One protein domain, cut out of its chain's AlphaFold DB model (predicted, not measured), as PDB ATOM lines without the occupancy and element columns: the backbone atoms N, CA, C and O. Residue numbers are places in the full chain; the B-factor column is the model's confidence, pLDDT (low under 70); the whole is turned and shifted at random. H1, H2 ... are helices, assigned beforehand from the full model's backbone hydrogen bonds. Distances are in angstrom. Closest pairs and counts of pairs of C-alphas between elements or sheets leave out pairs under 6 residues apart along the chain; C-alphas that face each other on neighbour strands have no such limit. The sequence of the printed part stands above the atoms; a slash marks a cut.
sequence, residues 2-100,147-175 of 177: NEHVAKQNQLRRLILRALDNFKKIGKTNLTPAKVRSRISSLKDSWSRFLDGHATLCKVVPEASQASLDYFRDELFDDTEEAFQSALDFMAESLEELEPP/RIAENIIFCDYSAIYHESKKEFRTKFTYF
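AT A GLANCE: This is residues 2 to 100 and 147 to 175 of the 177 residues of an uncharacterized protein of Harpegnathos saltator (UniProt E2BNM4). Three helices, H1, H3 and H6, lie side by side in an up-and-down bundle, each running against the one before it, with short H2 after H1 packing on H6. H7 crosses one part of H3, and residues 162 to 175, with H8, stick out as a free arm. The printed part has 128 residues with eight named helices, H1 to H8 in chain order, and no named strand: all helix. It is loose, with a radius of gyration of the C-alphas of 18.0 A, and flat, spanning 51 by 45 by 18 A.

IN THESE COORDINATES: H1, residues 2 to 16, begins at C-alpha 2 (214.847, 249.409, 210.215) and is 20.8 A long. H2 is residues 18 to 23. H3, residues 32 to 59, spans 40.8 A. H4 is residues 62 to 65 and H5 residues 69 to 72. H6, residues 75 to 97, spans 33.0 A. H7 is residues 147 to 156. H8, residues 164 to 173, ends at C-alpha 173 (198.309, 258.909, 247.599).

HOW THE PARTS SIT: H1 touches H3 at a shallow tilt of 27 degrees, opposite ways; the closest C-alphas, Leu 11 and Phe 49, are 6.0 A apart. H3 touches H6 at 16 degrees, shallow, opposite ways, with C-alphas 32 and 94 closest at 5.8 A. H1, with residues 12 to 16 alone, touches H6; C-alphas 16 and 82 are closest at 5.6 A. H2 touches H6, C-alphas 19 and 86 closest at 5.0 A. H3, with residues 50 to 57 alone, touches H7 at a steep tilt of 55 degrees; C-alphas 54 and 152 are closest at 5.8 A. H4, H5 and H8 touch no helix. Every O i to N i+4 pair is within hydrogen-bond range in H1, H2, H3, H6 and H8, but 3 of 6 in H7; H4 and H5 are too short for such a pair.

THE WHOLE: C-alphas 28 and 163, the farthest apart, are 53.0 A apart. Residues 101 to 146 are not printed; the gap is 33.9 A. Of the links printed whole, none is long. Residues 100 and 147 to 175 have pLDDT under 70.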
ATOM      1  N   ASN A   2     215.598 250.420 210.989       77.38
ATOM      2  CA  ASN A   2     214.847 249.409 210.215       77.38
ATOM      3  C   ASN A   2     214.509 248.136 211.007       77.38
ATOM      4  O   ASN A   2     213.417 247.598 210.859       77.38
ATOM      5  N   GLU A   3     215.397 247.687 211.894       86.81
ATOM      6  CA  GLU A   3     215.145 246.512 212.738       86.81
ATOM      7  C   GLU A   3     213.990 246.719 213.737       86.81
ATOM      8  O   GLU A   3     213.151 245.834 213.903       86.81
ATOM      9  N   HIS A   4     213.887 247.903 214.358       87.12
ATOM     10  CA  HIS A   4     212.798 248.216 215.294       87.12
ATOM     11  C   HIS A   4     211.443 248.238 214.582       87.12
ATOM     12  O   HIS A   4     210.489 247.624 215.058       87.12
ATOM     13  N   VAL A   5     211.383 248.867 213.404       90.19
ATOM     14  CA  VAL A   5     210.172 248.911 212.570       90.19
ATOM     15  C   VAL A   5     209.802 247.514 212.062       90.19
ATOM     16  O   VAL A   5     208.635 247.129 212.087       90.19
ATOM     17  N   ALA A   6     210.779 246.696 211.657       92.81
ATOM     18  CA  ALA A   6     210.530 245.315 211.241       92.81
ATOM     19  C   ALA A   6     209.943 244.462 212.381       92.81
ATOM     20  O   ALA A   6     208.971 243.730 212.171       92.81
ATOM     21  N   LYS A   7     210.482 244.597 213.600       93.94
ATOM     22  CA  LYS A   7     209.973 243.914 214.799       93.94
ATOM     23  C   LYS A   7     208.548 244.356 215.143       93.94
ATOM     24  O   LYS A   7     207.707 243.512 215.450       93.94
ATOM     25  N   GLN A   8     208.263 245.652 215.044       93.88
ATOM     26  CA  GLN A   8     206.921 246.203 215.244       93.88
ATOM     27  C   GLN A   8     205.922 245.654 214.223       93.88
ATOM     28  O   GLN A   8     204.874 245.142 214.603       93.88
ATOM     29  N   ASN A   9     206.289 245.625 212.942       94.81
ATOM     30  CA  ASN A   9     205.461 245.027 211.894       94.81
ATOM     31  C   ASN A   9     205.199 243.530 212.113       94.81
ATOM     32  O   ASN A   9     204.124 243.022 211.786       94.81
ATOM     33  N   GLN A  10     206.160 242.792 212.672       95.81
ATOM     34  CA  GLN A  10     205.941 241.396 213.042       95.81
ATOM     35  C   GLN A  10     204.909 241.258 214.165       95.81
ATOM     36  O   GLN A  10     204.003 240.437 214.033       95.81
ATOM     37  N   LEU A  11     205.025 242.054 215.230       96.19
ATOM     38  CA  LEU A  11     204.077 242.050 216.349       96.19
ATOM     39  C   LEU A  11     202.674 242.479 215.898       96.19
ATOM     40  O   LEU A  11     201.711 241.768 216.180       96.19
ATOM     41  N   ARG A  12     202.572 243.540 215.089       96.25
ATOM     42  CA  ARG A  12     201.322 243.981 214.454       96.25
ATOM     43  C   ARG A  12     200.627 242.843 213.716       96.25
ATOM     44  O   ARG A  12     199.457 242.575 213.952       96.25
ATOM     45  N   ARG A  13     201.348 242.096 212.872       96.44
ATOM     46  CA  ARG A  13     200.766 240.947 212.147       96.44
ATOM     47  C   ARG A  13     200.223 239.856 213.069       96.44
ATOM     48  O   ARG A  13     199.268 239.184 212.685       96.44
ATOM     49  N   LEU A  14     200.834 239.641 214.235       96.44
ATOM     50  CA  LEU A  14     200.336 238.673 215.215       96.44
ATOM     51  C   LEU A  14     199.028 239.155 215.846       96.44
ATOM     52  O   LEU A  14     198.095 238.362 215.952       96.44
ATOM     53  N   ILE A  15     198.953 240.441 216.194       96.62
ATOM     54  CA  ILE A  15     197.774 241.073 216.800       96.62
ATOM     55  C   ILE A  15     196.611 241.117 215.802       96.62
ATOM     56  O   ILE A  15     195.558 240.552 216.084       96.62
ATOM     57  N   LEU A  16     196.829 241.649 214.591       96.19
ATOM     58  CA  LEU A  16     195.802 241.739 213.540       96.19
ATOM     59  C   LEU A  16     195.176 240.379 213.204       96.19
ATOM     60  O   LEU A  16     193.994 240.276 212.898       96.19
ATOM     61  N   ARG A  17     195.973 239.306 213.257       96.19
ATOM     62  CA  ARG A  17     195.510 237.946 212.944       96.19
ATOM     63  C   ARG A  17     194.989 237.187 214.158       96.19
ATOM     64  O   ARG A  17     194.521 236.062 213.990       96.19
ATOM     65  N   ALA A  18     195.097 237.730 215.368       95.12
ATOM     66  CA  ALA A  18     194.746 237.011 216.587       95.12
ATOM     67  C   ALA A  18     193.266 236.617 216.597       95.12
ATOM     68  O   ALA A  18     192.946 235.456 216.862       95.12
ATOM     69  N   LEU A  19     192.385 237.551 216.228       92.94
ATOM     70  CA  LEU A  19     190.947 237.313 216.167       92.94
ATOM     71  C   LEU A  19     190.575 236.292 215.085       92.94
ATOM     72  O   LEU A  19     189.851 235.337 215.360       92.94
ATOM     73  N   ASP A  20     191.114 236.431 213.874       94.56
ATOM     74  CA  ASP A  20     190.864 235.477 212.787       94.56
ATOM     75  C   ASP A  20     191.344 234.069 213.144       94.56
ATOM     76  O   ASP A  20     190.655 233.074 212.907       94.56
ATOM     77  N   ASN A  21     192.532 233.969 213.742       93.75
ATOM     78  CA  ASN A  21     193.086 232.700 214.196       93.75
ATOM     79  C   ASN A  21     192.251 232.086 215.322       93.75
ATOM     80  O   ASN A  21     192.097 230.866 215.368       93.75
ATOM     81  N   PHE A  22     191.700 232.912 216.209       93.38
ATOM     82  CA  PHE A  22     190.790 232.471 217.258       93.38
ATOM     83  C   PHE A  22     189.484 231.923 216.674       93.38
ATOM     84  O   PHE A  22     189.112 230.787 216.974       93.38
ATOM     85  N   LYS A  23     188.842 232.665 215.762       92.12
ATOM     86  CA  LYS A  23     187.599 232.254 215.086       92.12
ATOM     87  C   LYS A  23     187.752 230.919 214.344       92.12
ATOM     88  O   LYS A  23     186.830 230.106 214.353       92.12
ATOM     89  N   LYS A  24     188.933 230.638 213.775       93.31
ATOM     90  CA  LYS A  24     189.248 229.367 213.090       93.31
ATOM     91  C   LYS A  24     189.280 228.130 213.996       93.31
ATOM     92  O   LYS A  24     189.182 227.024 213.475       93.31
ATOM     93  N   ILE A  25     189.415 228.275 215.318       87.94
ATOM     94  CA  ILE A  25     189.390 227.127 216.248       87.94
ATOM     95  C   ILE A  25     188.010 226.443 216.226       87.94
ATOM     96  O   ILE A  25     187.927 225.217 216.354       87.94
ATOM     97  N   GLY A  26     186.947 227.229 216.010       80.88
ATOM     98  CA  GLY A  26     185.559 226.775 215.989       80.88
ATOM     99  C   GLY A  26     184.987 226.523 217.388       80.88
ATOM    100  O   GLY A  26     185.694 226.086 218.299       80.88
ATOM    101  N   LYS A  27     183.679 226.775 217.556       77.69
ATOM    102  CA  LYS A  27     182.978 226.675 218.851       77.69
ATOM    103  C   LYS A  27     183.133 225.299 219.512       77.69
ATOM    104  O   LYS A  27     183.320 225.216 220.716       77.69
ATOM    105  N   THR A  28     183.151 224.225 218.723       78.25
ATOM    106  CA  THR A  28     183.248 222.836 219.206       78.25
ATOM    107  C   THR A  28     184.563 222.520 219.926       78.25
ATOM    108  O   THR A  28     184.602 221.627 220.764       78.25
ATOM    109  N   ASN A  29     185.647 223.239 219.617       84.38
ATOM    110  CA  ASN A  29     186.970 223.007 220.210       84.38
ATOM    111  C   ASN A  29     187.355 224.061 221.252       84.38
ATOM    112  O   ASN A  29     188.483 224.019 221.769       84.38
ATOM    113  N   LEU A  30     186.472 225.028 221.502       88.44
ATOM    114  CA  LEU A  30     186.727 226.161 222.370       88.44
ATOM    115  C   LEU A  30     186.429 225.769 223.820       88.44
ATOM    116  O   LEU A  30     185.343 225.307 224.142       88.44
ATOM    117  N   THR A  31     187.420 225.932 224.694       91.06
ATOM    118  CA  THR A  31     187.279 225.717 226.139       91.06
ATOM    119  C   THR A  31     187.707 226.985 226.872       91.06
ATOM    120  O   THR A  31     188.580 227.693 226.356       91.06
ATOM    121  N   PRO A  32     187.194 227.261 228.086       88.56
ATOM    122  CA  PRO A  32     187.592 228.445 228.853       88.56
ATOM    123  C   PRO A  32     189.112 228.578 229.011       88.56
ATOM    124  O   PRO A  32     189.683 229.654 228.850       88.56
ATOM    125  N   ALA A  33     189.802 227.456 229.239       89.75
ATOM    126  CA  ALA A  33     191.260 227.413 229.328       89.75
ATOM    127  C   ALA A  33     191.952 227.873 228.029       89.75
ATOM    128  O   ALA A  33     192.915 228.640 228.080       89.75
ATOM    129  N   LYS A  34     191.453 227.452 226.857       92.12
ATOM    130  CA  LYS A  34     191.985 227.905 225.562       92.12
ATOM    131  C   LYS A  34     191.718 229.388 225.332       92.12
ATOM    132  O   LYS A  34     192.612 230.072 224.842       92.12
ATOM    133  N   VAL A  35     190.534 229.884 225.692       91.31
ATOM    134  CA  VAL A  35     190.203 231.311 225.562       91.31
ATOM    135  C   VAL A  35     191.129 232.154 226.437       91.31
ATOM    136  O   VAL A  35     191.807 233.038 225.919       91.31
ATOM    137  N   ARG A  36     191.286 231.802 227.721       91.69
ATOM    138  CA  ARG A  36     192.242 232.458 228.633       91.69
ATOM    139  C   ARG A  36     193.677 232.435 228.097       91.69
ATOM    140  O   ARG A  36     194.358 233.458 228.119       91.69
ATOM    141  N   SER A  37     194.125 231.302 227.553       94.00
ATOM    142  CA  SER A  37     195.455 231.183 226.937       94.00
ATOM    143  C   SER A  37     195.637 232.121 225.733       94.00
ATOM    144  O   SER A  37     196.693 232.743 225.587       94.00
ATOM    145  N   ARG A  38     194.608 232.270 224.888       94.50
ATOM    146  CA  ARG A  38     194.631 233.179 223.731       94.50
ATOM    147  C   ARG A  38     194.625 234.644 224.152       94.50
ATOM    148  O   ARG A  38     195.439 235.397 223.626       94.50
ATOM    149  N   ILE A  39     193.815 235.007 225.147       91.75
ATOM    150  CA  ILE A  39     193.819 236.344 225.757       91.75
ATOM    151  C   ILE A  39     195.209 236.677 226.313       91.75
ATOM    152  O   ILE A  39     195.737 237.748 226.029       91.75
ATOM    153  N   SER A  40     195.832 235.758 227.056       92.69
ATOM    154  CA  SER A  40     197.183 235.966 227.596       92.69
ATOM    155  C   SER A  40     198.212 236.183 226.482       92.69
ATOM    156  O   SER A  40     198.968 237.144 226.527       92.69
ATOM    157  N   SER A  41     198.195 235.350 225.436       94.38
ATOM    158  CA  SER A  41     199.124 235.496 224.300       94.38
ATOM    159  C   SER A  41     198.927 236.813 223.533       94.38
ATOM    160  O   SER A  41     199.894 237.407 223.047       94.38
ATOM    161  N   LEU A  42     197.675 237.265 223.405       93.31
ATOM    162  CA  LEU A  42     197.327 238.540 222.781       93.31
ATOM    163  C   LEU A  42     197.862 239.716 223.611       93.31
ATOM    164  O   LEU A  42     198.542 240.581 223.062       93.31
ATOM    165  N   LYS A  43     197.639 239.700 224.932       91.75
ATOM    166  CA  LYS A  43     198.157 240.709 225.872       91.75
ATOM    167  C   LYS A  43     199.684 240.770 225.884       91.75
ATOM    168  O   LYS A  43     200.244 241.861 225.831       91.75
ATOM    169  N   ASP A  44     200.362 239.625 225.859       92.94
ATOM    170  CA  ASP A  44     201.828 239.575 225.788       92.94
ATOM    171  C   ASP A  44     202.360 240.190 224.485       92.94
ATOM    172  O   ASP A  44     203.360 240.912 224.478       92.94
ATOM    173  N   SER A  45     201.683 239.920 223.364       92.88
ATOM    174  CA  SER A  45     202.040 240.494 222.062       92.88
ATOM    175  C   SER A  45     201.833 242.009 222.042       92.88
ATOM    176  O   SER A  45     202.691 242.725 221.527       92.88
ATOM    177  N   TRP A  46     200.739 242.489 222.642       93.50
ATOM    178  CA  TRP A  46     200.432 243.913 222.784       93.50
ATOM    179  C   TRP A  46     201.439 244.642 223.672       93.50
ATOM    180  O   TRP A  46     202.005 245.644 223.255       93.50
ATOM    181  N   SER A  47     201.767 244.087 224.840       91.12
ATOM    182  CA  SER A  47     202.778 244.647 225.748       91.12
ATOM    183  C   SER A  47     204.125 244.863 225.041       91.12
ATOM    184  O   SER A  47     204.691 245.955 225.050       91.12
ATOM    185  N   ARG A  48     204.588 243.857 224.288       89.75
ATOM    186  CA  ARG A  48     205.819 243.959 223.486       89.75
ATOM    187  C   ARG A  48     205.708 244.961 222.333       89.75
ATOM    188  O   ARG A  48     206.730 245.491 221.888       89.75
ATOM    189  N   PHE A  49     204.505 245.158 221.793       91.00
ATOM    190  CA  PHE A  49     204.246 246.153 220.757       91.00
ATOM    191  C   PHE A  49     204.373 247.562 221.343       91.00
ATOM    192  O   PHE A  49     205.175 248.336 220.824       91.00
ATOM    193  N   LEU A  50     203.727 247.827 222.483       89.06
ATOM    194  CA  LEU A  50     203.827 249.077 223.243       89.06
ATOM    195  C   LEU A  50     205.281 249.441 223.592       89.06
ATOM    196  O   LEU A  50     205.714 250.566 223.347       89.06
ATOM    197  N   ASP A  51     206.075 248.480 224.074       86.44
ATOM    198  CA  ASP A  51     207.503 248.686 224.368       86.44
ATOM    199  C   ASP A  51     208.298 249.168 223.152       86.44
ATOM    200  O   ASP A  51     209.141 250.072 223.225       86.44
ATOM    201  N   GLY A  52     208.066 248.523 222.009       87.00
ATOM    202  CA  GLY A  52     208.762 248.883 220.786       87.00
ATOM    203  C   GLY A  52     208.247 250.190 220.185       87.00
ATOM    204  O   GLY A  52     209.066 250.915 219.629       87.00
ATOM    205  N   HIS A  53     206.965 250.526 220.355       89.56
ATOM    206  CA  HIS A  53     206.422 251.838 220.000       89.56
ATOM    207  C   HIS A  53     207.095 252.941 220.826       89.56
ATOM    208  O   HIS A  53     207.721 253.835 220.263       89.56
ATOM    209  N   ALA A  54     207.121 252.805 222.157       86.62
ATOM    210  CA  ALA A  54     207.810 253.746 223.044       86.62
ATOM    211  C   ALA A  54     209.307 253.877 222.711       86.62
ATOM    212  O   ALA A  54     209.892 254.955 222.816       86.62
ATOM    213  N   THR A  55     209.947 252.782 222.289       86.88
ATOM    214  CA  THR A  55     211.331 252.819 221.799       86.88
ATOM    215  C   THR A  55     211.440 253.614 220.498       86.88
ATOM    216  O   THR A  55     212.336 254.446 220.383       86.88
ATOM    217  N   LEU A  56     210.544 253.390 219.529       86.38
ATOM    218  CA  LEU A  56     210.517 254.126 218.263       86.38
ATOM    219  C   LEU A  56     210.322 255.627 218.483       86.38
ATOM    220  O   LEU A  56     211.088 256.403 217.919       86.38
ATOM    221  N   CYS A  57     209.397 256.035 219.352       86.44
ATOM    222  CA  CYS A  57     209.169 257.449 219.661       86.44
ATOM    223  C   CYS A  57     210.399 258.127 220.286       86.44
ATOM    224  O   CYS A  57     210.642 259.306 220.055       86.44
ATOM    225  N   LYS A  58     211.221 257.380 221.035       85.44
ATOM    226  CA  LYS A  58     212.471 257.900 221.619       85.44
ATOM    227  C   LYS A  58     213.606 258.033 220.609       85.44
ATOM    228  O   LYS A  58     214.423 258.939 220.733       85.44
ATOM    229  N   VAL A  59     213.713 257.098 219.665       86.75
ATOM    230  CA  VAL A  59     214.845 257.049 218.719       86.75
ATOM    231  C   VAL A  59     214.565 257.771 217.404       86.75
ATOM    232  O   VAL A  59     215.511 258.073 216.679       86.75
ATOM    233  N   VAL A  60     213.297 258.032 217.078       84.00
ATOM    234  CA  VAL A  60     212.883 258.752 215.872       84.00
ATOM    235  C   VAL A  60     212.484 260.180 216.249       84.00
ATOM    236  O   VAL A  60     211.457 260.364 216.904       84.00
ATOM    237  N   PRO A  61     213.244 261.197 215.806       84.69
ATOM    238  CA  PRO A  61     212.867 262.592 215.999       84.69
ATOM    239  C   PRO A  61     211.508 262.890 215.364       84.69
ATOM    240  O   PRO A  61     211.251 262.458 214.240       84.69
ATOM    241  N   GLU A  62     210.686 263.688 216.040       79.50
ATOM    242  CA  GLU A  62     209.334 264.070 215.602       79.50
ATOM    243  C   GLU A  62     209.305 264.587 214.153       79.50
ATOM    244  O   GLU A  62     208.543 264.098 213.324       79.50
ATOM    245  N   ALA A  63     210.248 265.465 213.792       83.75
ATOM    246  CA  ALA A  63     210.381 266.011 212.438       83.75
ATOM    247  C   ALA A  63     210.605 264.948 211.340       83.75
ATOM    248  O   ALA A  63     210.398 265.218 210.160       83.75
ATOM    249  N   SER A  64     211.062 263.749 211.709       83.00
ATOM    250  CA  SER A  64     211.294 262.620 210.799       83.00
ATOM    251  C   SER A  64     210.200 261.553 210.868       83.00
ATOM    252  O   SER A  64     210.176 260.677 210.004       83.00
ATOM    253  N   GLN A  65     209.283 261.601 211.839       81.81
ATOM    254  CA  GLN A  65     208.242 260.578 211.997       81.81
ATOM    255  C   GLN A  65     207.309 260.510 210.784       81.81
ATOM    256  O   GLN A  65     207.065 259.419 210.280       81.81
ATOM    257  N   ALA A  66     206.907 261.656 210.222       84.00
ATOM    258  CA  ALA A  66     206.042 261.720 209.036       84.00
ATOM    259  C   ALA A  66     206.637 261.045 207.778       84.00
ATOM    260  O   ALA A  66     205.912 260.717 206.840       84.00
ATOM    261  N   SER A  67     207.957 260.827 207.743       85.62
ATOM    262  CA  SER A  67     208.634 260.117 206.647       85.62
ATOM    263  C   SER A  67     208.610 258.592 206.785       85.62
ATOM    264  O   SER A  67     208.973 257.887 205.846       85.62
ATOM    265  N   LEU A  68     208.196 258.073 207.942       85.44
ATOM    266  CA  LEU A  68     208.123 256.645 208.208       85.44
ATOM    267  C   LEU A  68     206.684 256.172 208.090       85.44
ATOM    268  O   LEU A  68     205.826 256.616 208.847       85.44
ATOM    269  N   ASP A  69     206.467 255.180 207.230       89.12
ATOM    270  CA  ASP A  69     205.177 254.502 207.045       89.12
ATOM    271  C   ASP A  69     204.532 254.103 208.384       89.12
ATOM    272  O   ASP A  69     203.330 254.223 208.557       89.12
ATOM    273  N   TYR A  70     205.342 253.706 209.373       88.94
ATOM    274  CA  TYR A  70     204.854 253.337 210.703       88.94
ATOM    275  C   TYR A  70     204.040 254.438 211.401       88.94
ATOM    276  O   TYR A  70     203.013 254.128 211.995       88.94
ATOM    277  N   PHE A  71     204.503 255.691 211.344       86.62
ATOM    278  CA  PHE A  71     203.812 256.823 211.971       86.62
ATOM    279  C   PHE A  71     202.848 257.502 210.998       86.62
ATOM    280  O   PHE A  71     201.775 257.924 211.403       86.62
ATOM    281  N   ARG A  72     203.216 257.592 209.714       88.62
ATOM    282  CA  ARG A  72     202.384 258.218 208.680       88.62
ATOM    283  C   ARG A  72     201.071 257.472 208.462       88.62
ATOM    284  O   ARG A  72     200.050 258.111 208.255       88.62
ATOM    285  N   ASP A  73     201.120 256.144 208.474       88.75
ATOM    286  CA  ASP A  73     199.961 255.299 208.193       88.75
ATOM    287  C   ASP A  73     199.251 254.874 209.494       88.75
ATOM    288  O   ASP A  73     198.549 253.869 209.492       88.75
ATOM    289  N   GLU A  74     199.485 255.588 210.608       87.31
ATOM    290  CA  GLU A  74     198.798 255.398 211.899       87.31
ATOM    291  C   GLU A  74     198.789 253.927 212.371       87.31
ATOM    292  O   GLU A  74     197.844 253.425 212.977       87.31
ATOM    293  N   LEU A  75     199.889 253.196 212.118       90.00
ATOM    294  CA  LEU A  75     199.935 251.746 212.353       90.00
ATOM    295  C   LEU A  75     199.753 251.368 213.824       90.00
ATOM    296  O   LEU A  75     199.439 250.212 214.115       90.00
ATOM    297  N   PHE A  76     200.031 252.296 214.738       88.44
ATOM    298  CA  PHE A  76     199.770 252.111 216.156       88.44
ATOM    299  C   PHE A  76     198.266 252.015 216.421       88.44
ATOM    300  O   PHE A  76     197.831 250.987 216.940       88.44
ATOM    301  N   ASP A  77     197.501 253.013 215.978       86.75
ATOM    302  CA  ASP A  77     196.057 253.133 216.198       86.75
ATOM    303  C   ASP A  77     195.303 251.966 215.548       86.75
ATOM    304  O   ASP A  77     194.536 251.265 216.208       86.75
ATOM    305  N   ASP A  78     195.648 251.645 214.297       91.94
ATOM    306  CA  ASP A  78     195.175 250.452 213.578       91.94
ATOM    307  C   ASP A  78     195.354 249.159 214.396       91.94
ATOM    308  O   ASP A  78     194.525 248.241 214.396       91.94
ATOM    309  N   THR A  79     196.517 249.024 215.040       91.50
ATOM    310  CA  THR A  79     196.861 247.817 215.798       91.50
ATOM    311  C   THR A  79     196.161 247.806 217.151       91.50
ATOM    312  O   THR A  79     195.793 246.727 217.624       91.50
ATOM    313  N   GLU A  80     195.964 248.976 217.761       91.38
ATOM    314  CA  GLU A  80     195.199 249.137 218.994       91.38
ATOM    315  C   GLU A  80     193.739 248.732 218.787       91.38
ATOM    316  O   GLU A  80     193.233 247.892 219.531       91.38
ATOM    317  N   GLU A  81     193.088 249.239 217.738       91.06
ATOM    318  CA  GLU A  81     191.698 248.901 217.425       91.06
ATOM    319  C   GLU A  81     191.522 247.386 217.244       91.06
ATOM    320  O   GLU A  81     190.596 246.773 217.788       91.06
ATOM    321  N   ALA A  82     192.458 246.745 216.538       91.81
ATOM    322  CA  ALA A  82     192.448 245.301 216.354       91.81
ATOM    323  C   ALA A  82     192.699 244.527 217.656       91.81
ATOM    324  O   ALA A  82     192.095 243.471 217.865       91.81
ATOM    325  N   PHE A  83     193.582 245.022 218.531       92.31
ATOM    326  CA  PHE A  83     193.809 244.434 219.849       92.31
ATOM    327  C   PHE A  83     192.542 244.494 220.706       92.31
ATOM    328  O   PHE A  83     192.141 243.455 221.233       92.31
ATOM    329  N   GLN A  84     191.901 245.663 220.798       91.00
ATOM    330  CA  GLN A  84     190.678 245.860 221.584       91.00
ATOM    331  C   GLN A  84     189.547 244.979 221.053       91.00
ATOM    332  O   GLN A  84     189.017 244.145 221.781       91.00
ATOM    333  N   SER A  85     189.293 245.034 219.742       91.12
ATOM    334  CA  SER A  85     188.271 244.206 219.087       91.12
ATOM    335  C   SER A  85     188.488 242.707 219.324       91.12
ATOM    336  O   SER A  85     187.541 241.940 219.504       91.12
ATOM    337  N   ALA A  86     189.745 242.253 219.301       93.44
ATOM    338  CA  ALA A  86     190.079 240.860 219.563       93.44
ATOM    339  C   ALA A  86     189.908 240.489 221.043       93.44
ATOM    340  O   ALA A  86     189.449 239.383 221.338       93.44
ATOM    341  N   LEU A  87     190.292 241.381 221.958       93.38
ATOM    342  CA  LEU A  87     190.181 241.170 223.395       93.38
ATOM    343  C   LEU A  87     188.715 241.097 223.829       93.38
ATOM    344  O   LEU A  87     188.359 240.136 224.511       93.38
ATOM    345  N   ASP A  88     187.889 242.039 223.376       90.19
ATOM    346  CA  ASP A  88     186.454 242.099 223.669       90.19
ATOM    347  C   ASP A  88     185.758 240.818 223.210       90.19
ATOM    348  O   ASP A  88     185.148 240.110 224.011       90.19
ATOM    349  N   PHE A  89     185.971 240.416 221.954       92.00
ATOM    350  CA  PHE A  89     185.376 239.193 221.414       92.00
ATOM    351  C   PHE A  89     185.784 237.932 222.193       92.00
ATOM    352  O   PHE A  89     184.979 237.022 222.412       92.00
ATOM    353  N   MET A  90     187.058 237.830 222.592       91.06
ATOM    354  CA  MET A  90     187.526 236.688 223.380       91.06
ATOM    355  C   MET A  90     186.996 236.729 224.818       91.06
ATOM    356  O   MET A  90     186.761 235.664 225.385       91.06
ATOM    357  N   ALA A  91     186.806 237.912 225.403       90.44
ATOM    358  CA  ALA A  91     186.223 238.072 226.731       90.44
ATOM    359  C   ALA A  91     184.737 237.685 226.739       90.44
ATOM    360  O   ALA A  91     184.340 236.869 227.567       90.44
ATOM    361  N   GLU A  92     183.960 238.150 225.758       88.75
ATOM    362  CA  GLU A  92     182.569 237.725 225.543       88.75
ATOM    363  C   GLU A  92     182.480 236.204 225.361       88.75
ATOM    364  O   GLU A  92     181.695 235.526 226.019       88.75
ATOM    365  N   SER A  93     183.371 235.631 224.540       89.25
ATOM    366  CA  SER A  93     183.450 234.175 224.354       89.25
ATOM    367  C   SER A  93     183.776 233.425 225.652       89.25
ATOM    368  O   SER A  93     183.421 232.256 225.790       89.25
ATOM    369  N   LEU A  94     184.506 234.044 226.587       86.94
ATOM    370  CA  LEU A  94     184.813 233.443 227.884       86.94
ATOM    371  C   LEU A  94     183.594 233.486 228.811       86.94
ATOM    372  O   LEU A  94     183.324 232.486 229.469       86.94
ATOM    373  N   GLU A  95     182.857 234.597 228.823       87.00
ATOM    374  CA  GLU A  95     181.619 234.759 229.594       87.00
ATOM    375  C   GLU A  95     180.514 233.806 229.114       87.00
ATOM    376  O   GLU A  95     179.828 233.198 229.932       87.00
ATOM    377  N   GLU A  96     180.392 233.579 227.801       86.50
ATOM    378  CA  GLU A  96     179.468 232.574 227.250       86.50
ATOM    379  C   GLU A  96     179.783 231.147 227.737       86.50
ATOM    380  O   GLU A  96     178.875 230.332 227.918       86.50
ATOM    381  N   LEU A  97     181.067 230.821 227.927       84.38
ATOM    382  CA  LEU A  97     181.509 229.488 228.354       84.38
ATOM    383  C   LEU A  97     181.507 229.314 229.879       84.38
ATOM    384  O   LEU A  97     181.330 228.196 230.365       84.38
ATOM    385  N   GLU A  98     181.731 230.392 230.626       81.88
ATOM    386  CA  GLU A  98     181.688 230.447 232.087       81.88
ATOM    387  C   GLU A  98     180.694 231.532 232.517       81.88
ATOM    388  O   GLU A  98     181.112 232.601 232.971       81.88
ATOM    389  N   PRO A  99     179.375 231.282 232.389       70.50
ATOM    390  CA  PRO A  99     178.392 232.245 232.845       70.50
ATOM    391  C   PRO A  99     178.584 232.467 234.349       70.50
ATOM    392  O   PRO A  99     178.785 231.492 235.089       70.50
ATOM    393  N   PRO A 100     178.526 233.720 234.833       58.41
ATOM    394  CA  PRO A 100     178.645 233.998 236.253       58.41
ATOM    395  C   PRO A 100     177.556 233.221 236.994       58.41
ATOM    396  O   PRO A 100     176.359 233.451 236.815       58.41
ATOM    397  N   ARG A 147     205.780 251.769 233.764       48.59
ATOM    398  CA  ARG A 147     206.851 252.440 233.009       48.59
ATOM    399  C   ARG A 147     206.492 252.612 231.535       48.59
ATOM    400  O   ARG A 147     206.962 253.561 230.916       48.59
ATOM    401  N   ILE A 148     205.687 251.718 230.966       50.72
ATOM    402  CA  ILE A 148     205.216 251.824 229.580       50.72
ATOM    403  C   ILE A 148     204.152 252.917 229.466       50.72
ATOM    404  O   ILE A 148     204.302 253.811 228.636       50.72
ATOM    405  N   ALA A 149     203.135 252.898 230.334       51.50
ATOM    406  CA  ALA A 149     202.073 253.902 230.349       51.50
ATOM    407  C   ALA A 149     202.636 255.321 230.537       51.50
ATOM    408  O   ALA A 149     202.273 256.230 229.795       51.50
ATOM    409  N   GLU A 150     203.602 255.503 231.445       49.19
ATOM    410  CA  GLU A 150     204.283 256.791 231.629       49.19
ATOM    411  C   GLU A 150     205.042 257.266 230.380       49.19
ATOM    412  O   GLU A 150     205.124 258.469 230.160       49.19
ATOM    413  N   ASN A 151     205.602 256.359 229.566       47.34
ATOM    414  CA  ASN A 151     206.371 256.719 228.369       47.34
ATOM    415  C   ASN A 151     205.493 256.950 227.130       47.34
ATOM    416  O   ASN A 151     205.847 257.787 226.303       47.34
ATOM    417  N   ILE A 152     204.379 256.226 226.997       49.84
ATOM    418  CA  ILE A 152     203.446 256.369 225.867       49.84
ATOM    419  C   ILE A 152     202.625 257.649 226.020       49.84
ATOM    420  O   ILE A 152     202.609 258.470 225.110       49.84
ATOM    421  N   ILE A 153     202.084 257.911 227.215       47.75
ATOM    422  CA  ILE A 153     201.353 259.157 227.515       47.75
ATOM    423  C   ILE A 153     202.247 260.402 227.315       47.75
ATOM    424  O   ILE A 153     201.753 261.478 226.984       47.75
ATOM    425  N   PHE A 154     203.571 260.271 227.479       43.31
ATOM    426  CA  PHE A 154     204.524 261.370 227.280       43.31
ATOM    427  C   PHE A 154     204.817 261.699 225.810       43.31
ATOM    428  O   PHE A 154     205.273 262.810 225.542       43.31
ATOM    429  N   CYS A 155     204.604 260.760 224.881       41.66
ATOM    430  CA  CYS A 155     204.895 260.976 223.461       41.66
ATOM    431  C   CYS A 155     203.796 261.786 222.759       41.66
ATOM    432  O   CYS A 155     204.131 262.622 221.929       41.66
ATOM    433  N   ASP A 156     202.527 261.627 223.152       39.69
ATOM    434  CA  ASP A 156     201.404 262.274 222.451       39.69
ATOM    435  C   ASP A 156     200.975 263.633 223.028       39.69
ATOM    436  O   ASP A 156     200.325 264.422 222.346       39.69
ATOM    437  N   TYR A 157     201.328 263.961 224.278       40.38
ATOM    438  CA  TYR A 157     200.756 265.129 224.963       40.38
ATOM    439  C   TYR A 157     201.780 265.966 225.748       40.38
ATOM    440  O   TYR A 157     201.649 266.209 226.950       40.38
ATOM    441  N   SER A 158     202.791 266.500 225.058       39.75
ATOM    442  CA  SER A 158     203.817 267.356 225.680       39.75
ATOM    443  C   SER A 158     203.292 268.703 226.225       39.75
ATOM    444  O   SER A 158     203.970 269.310 227.053       39.75
ATOM    445  N   ALA A 159     202.124 269.201 225.797       38.28
ATOM    446  CA  ALA A 159     201.678 270.566 226.131       38.28
ATOM    447  C   ALA A 159     200.611 270.661 227.243       38.28
ATOM    448  O   ALA A 159     200.486 271.706 227.875       38.28
ATOM    449  N   ILE A 160     199.854 269.591 227.518       42.75
ATOM    450  CA  ILE A 160     198.665 269.647 228.400       42.75
ATOM    451  C   ILE A 160     198.964 269.165 229.842       42.75
ATOM    452  O   ILE A 160     198.212 269.452 230.769       42.75
ATOM    453  N   TYR A 161     200.095 268.491 230.085       42.44
ATOM    454  CA  TYR A 161     200.227 267.580 231.237       42.44
ATOM    455  C   TYR A 161     201.015 268.061 232.465       42.44
ATOM    456  O   TYR A 161     201.089 267.329 233.459       42.44
ATOM    457  N   HIS A 162     201.608 269.258 232.463       41.16
ATOM    458  CA  HIS A 162     202.456 269.656 233.598       41.16
ATOM    459  C   HIS A 162     201.656 269.906 234.898       41.16
ATOM    460  O   HIS A 162     202.177 269.669 235.991       41.16
ATOM    461  N   GLU A 163     200.380 270.293 234.781       39.69
ATOM    462  CA  GLU A 163     199.440 270.473 235.901       39.69
ATOM    463  C   GLU A 163     198.859 269.119 236.368       39.69
ATOM    464  O   GLU A 163     198.872 268.783 237.556       39.69
ATOM    465  N   SER A 164     198.459 268.264 235.418       44.56
ATOM    466  CA  SER A 164     197.805 266.973 235.685       44.56
ATOM    467  C   SER A 164     198.721 265.946 236.363       44.56
ATOM    468  O   SER A 164     198.246 265.091 237.111       44.56
ATOM    469  N   LYS A 165     200.046 266.046 236.175       43.38
ATOM    470  CA  LYS A 165     201.039 265.153 236.802       43.38
ATOM    471  C   LYS A 165     201.066 265.258 238.331       43.38
ATOM    472  O   LYS A 165     201.263 264.250 239.012       43.38
ATOM    473  N   LYS A 166     200.885 266.467 238.882       48.47
ATOM    474  CA  LYS A 166     200.810 266.673 240.338       48.47
ATOM    475  C   LYS A 166     199.483 266.168 240.883       48.47
ATOM    476  O   LYS A 166     199.473 265.442 241.869       48.47
ATOM    477  N   GLU A 167     198.389 266.497 240.207       45.06
ATOM    478  CA  GLU A 167     197.046 266.154 240.666       45.06
ATOM    479  C   GLU A 167     196.790 264.637 240.657       45.06
ATOM    480  O   GLU A 167     196.199 264.112 241.600       45.06
ATOM    481  N   PHE A 168     197.313 263.913 239.659       44.22
ATOM    482  CA  PHE A 168     197.226 262.451 239.592       44.22
ATOM    483  C   PHE A 168     198.000 261.770 240.726       44.22
ATOM    484  O   PHE A 168     197.454 260.919 241.426       44.22
ATOM    485  N   ARG A 169     199.252 262.192 240.976       45.28
ATOM    486  CA  ARG A 169     200.045 261.666 242.100       45.28
ATOM    487  C   ARG A 169     199.384 261.959 243.442       45.28
ATOM    488  O   ARG A 169     199.329 261.072 244.282       45.28
ATOM    489  N   THR A 170     198.856 263.167 243.637       44.50
ATOM    490  CA  THR A 170     198.195 263.548 244.892       44.50
ATOM    491  C   THR A 170     196.906 262.765 245.118       44.50
ATOM    492  O   THR A 170     196.728 262.231 246.208       44.50
ATOM    493  N   LYS A 171     196.030 262.632 244.113       42.22
ATOM    494  CA  LYS A 171     194.783 261.857 244.249       42.22
ATOM    495  C   LYS A 171     195.043 260.365 244.489       42.22
ATOM    496  O   LYS A 171     194.266 259.731 245.192       42.22
ATOM    497  N   PHE A 172     196.154 259.826 243.988       39.62
ATOM    498  CA  PHE A 172     196.532 258.427 244.190       39.62
ATOM    499  C   PHE A 172     197.094 258.139 245.593       39.62
ATOM    500  O   PHE A 172     196.766 257.106 246.174       39.62
ATOM    501  N   THR A 173     197.851 259.064 246.201       39.66
ATOM    502  CA  THR A 173     198.309 258.909 247.599       39.66
ATOM    503  C   THR A 173     197.138 258.784 248.581       39.66
ATOM    504  O   THR A 173     197.264 258.103 249.592       39.66
ATOM    505  N   TYR A 174     195.993 259.397 248.270       36.88
ATOM    506  CA  TYR A 174     194.768 259.290 249.069       36.88
ATOM    507  C   TYR A 174     193.958 258.010 248.822       36.88
ATOM    508  O   TYR A 174     193.051 257.728 249.594       36.88
ATOM    509  N   PHE A 175     194.250 257.253 247.762       30.70
ATOM    510  CA  PHE A 175     193.531 256.019 247.426       30.70
ATOM    511  C   PHE A 175     194.251 254.754 247.928       30.70
ATOM    512  O   PHE A 175     193.633 253.705 248.069       30.70
TER     513      PHE A 175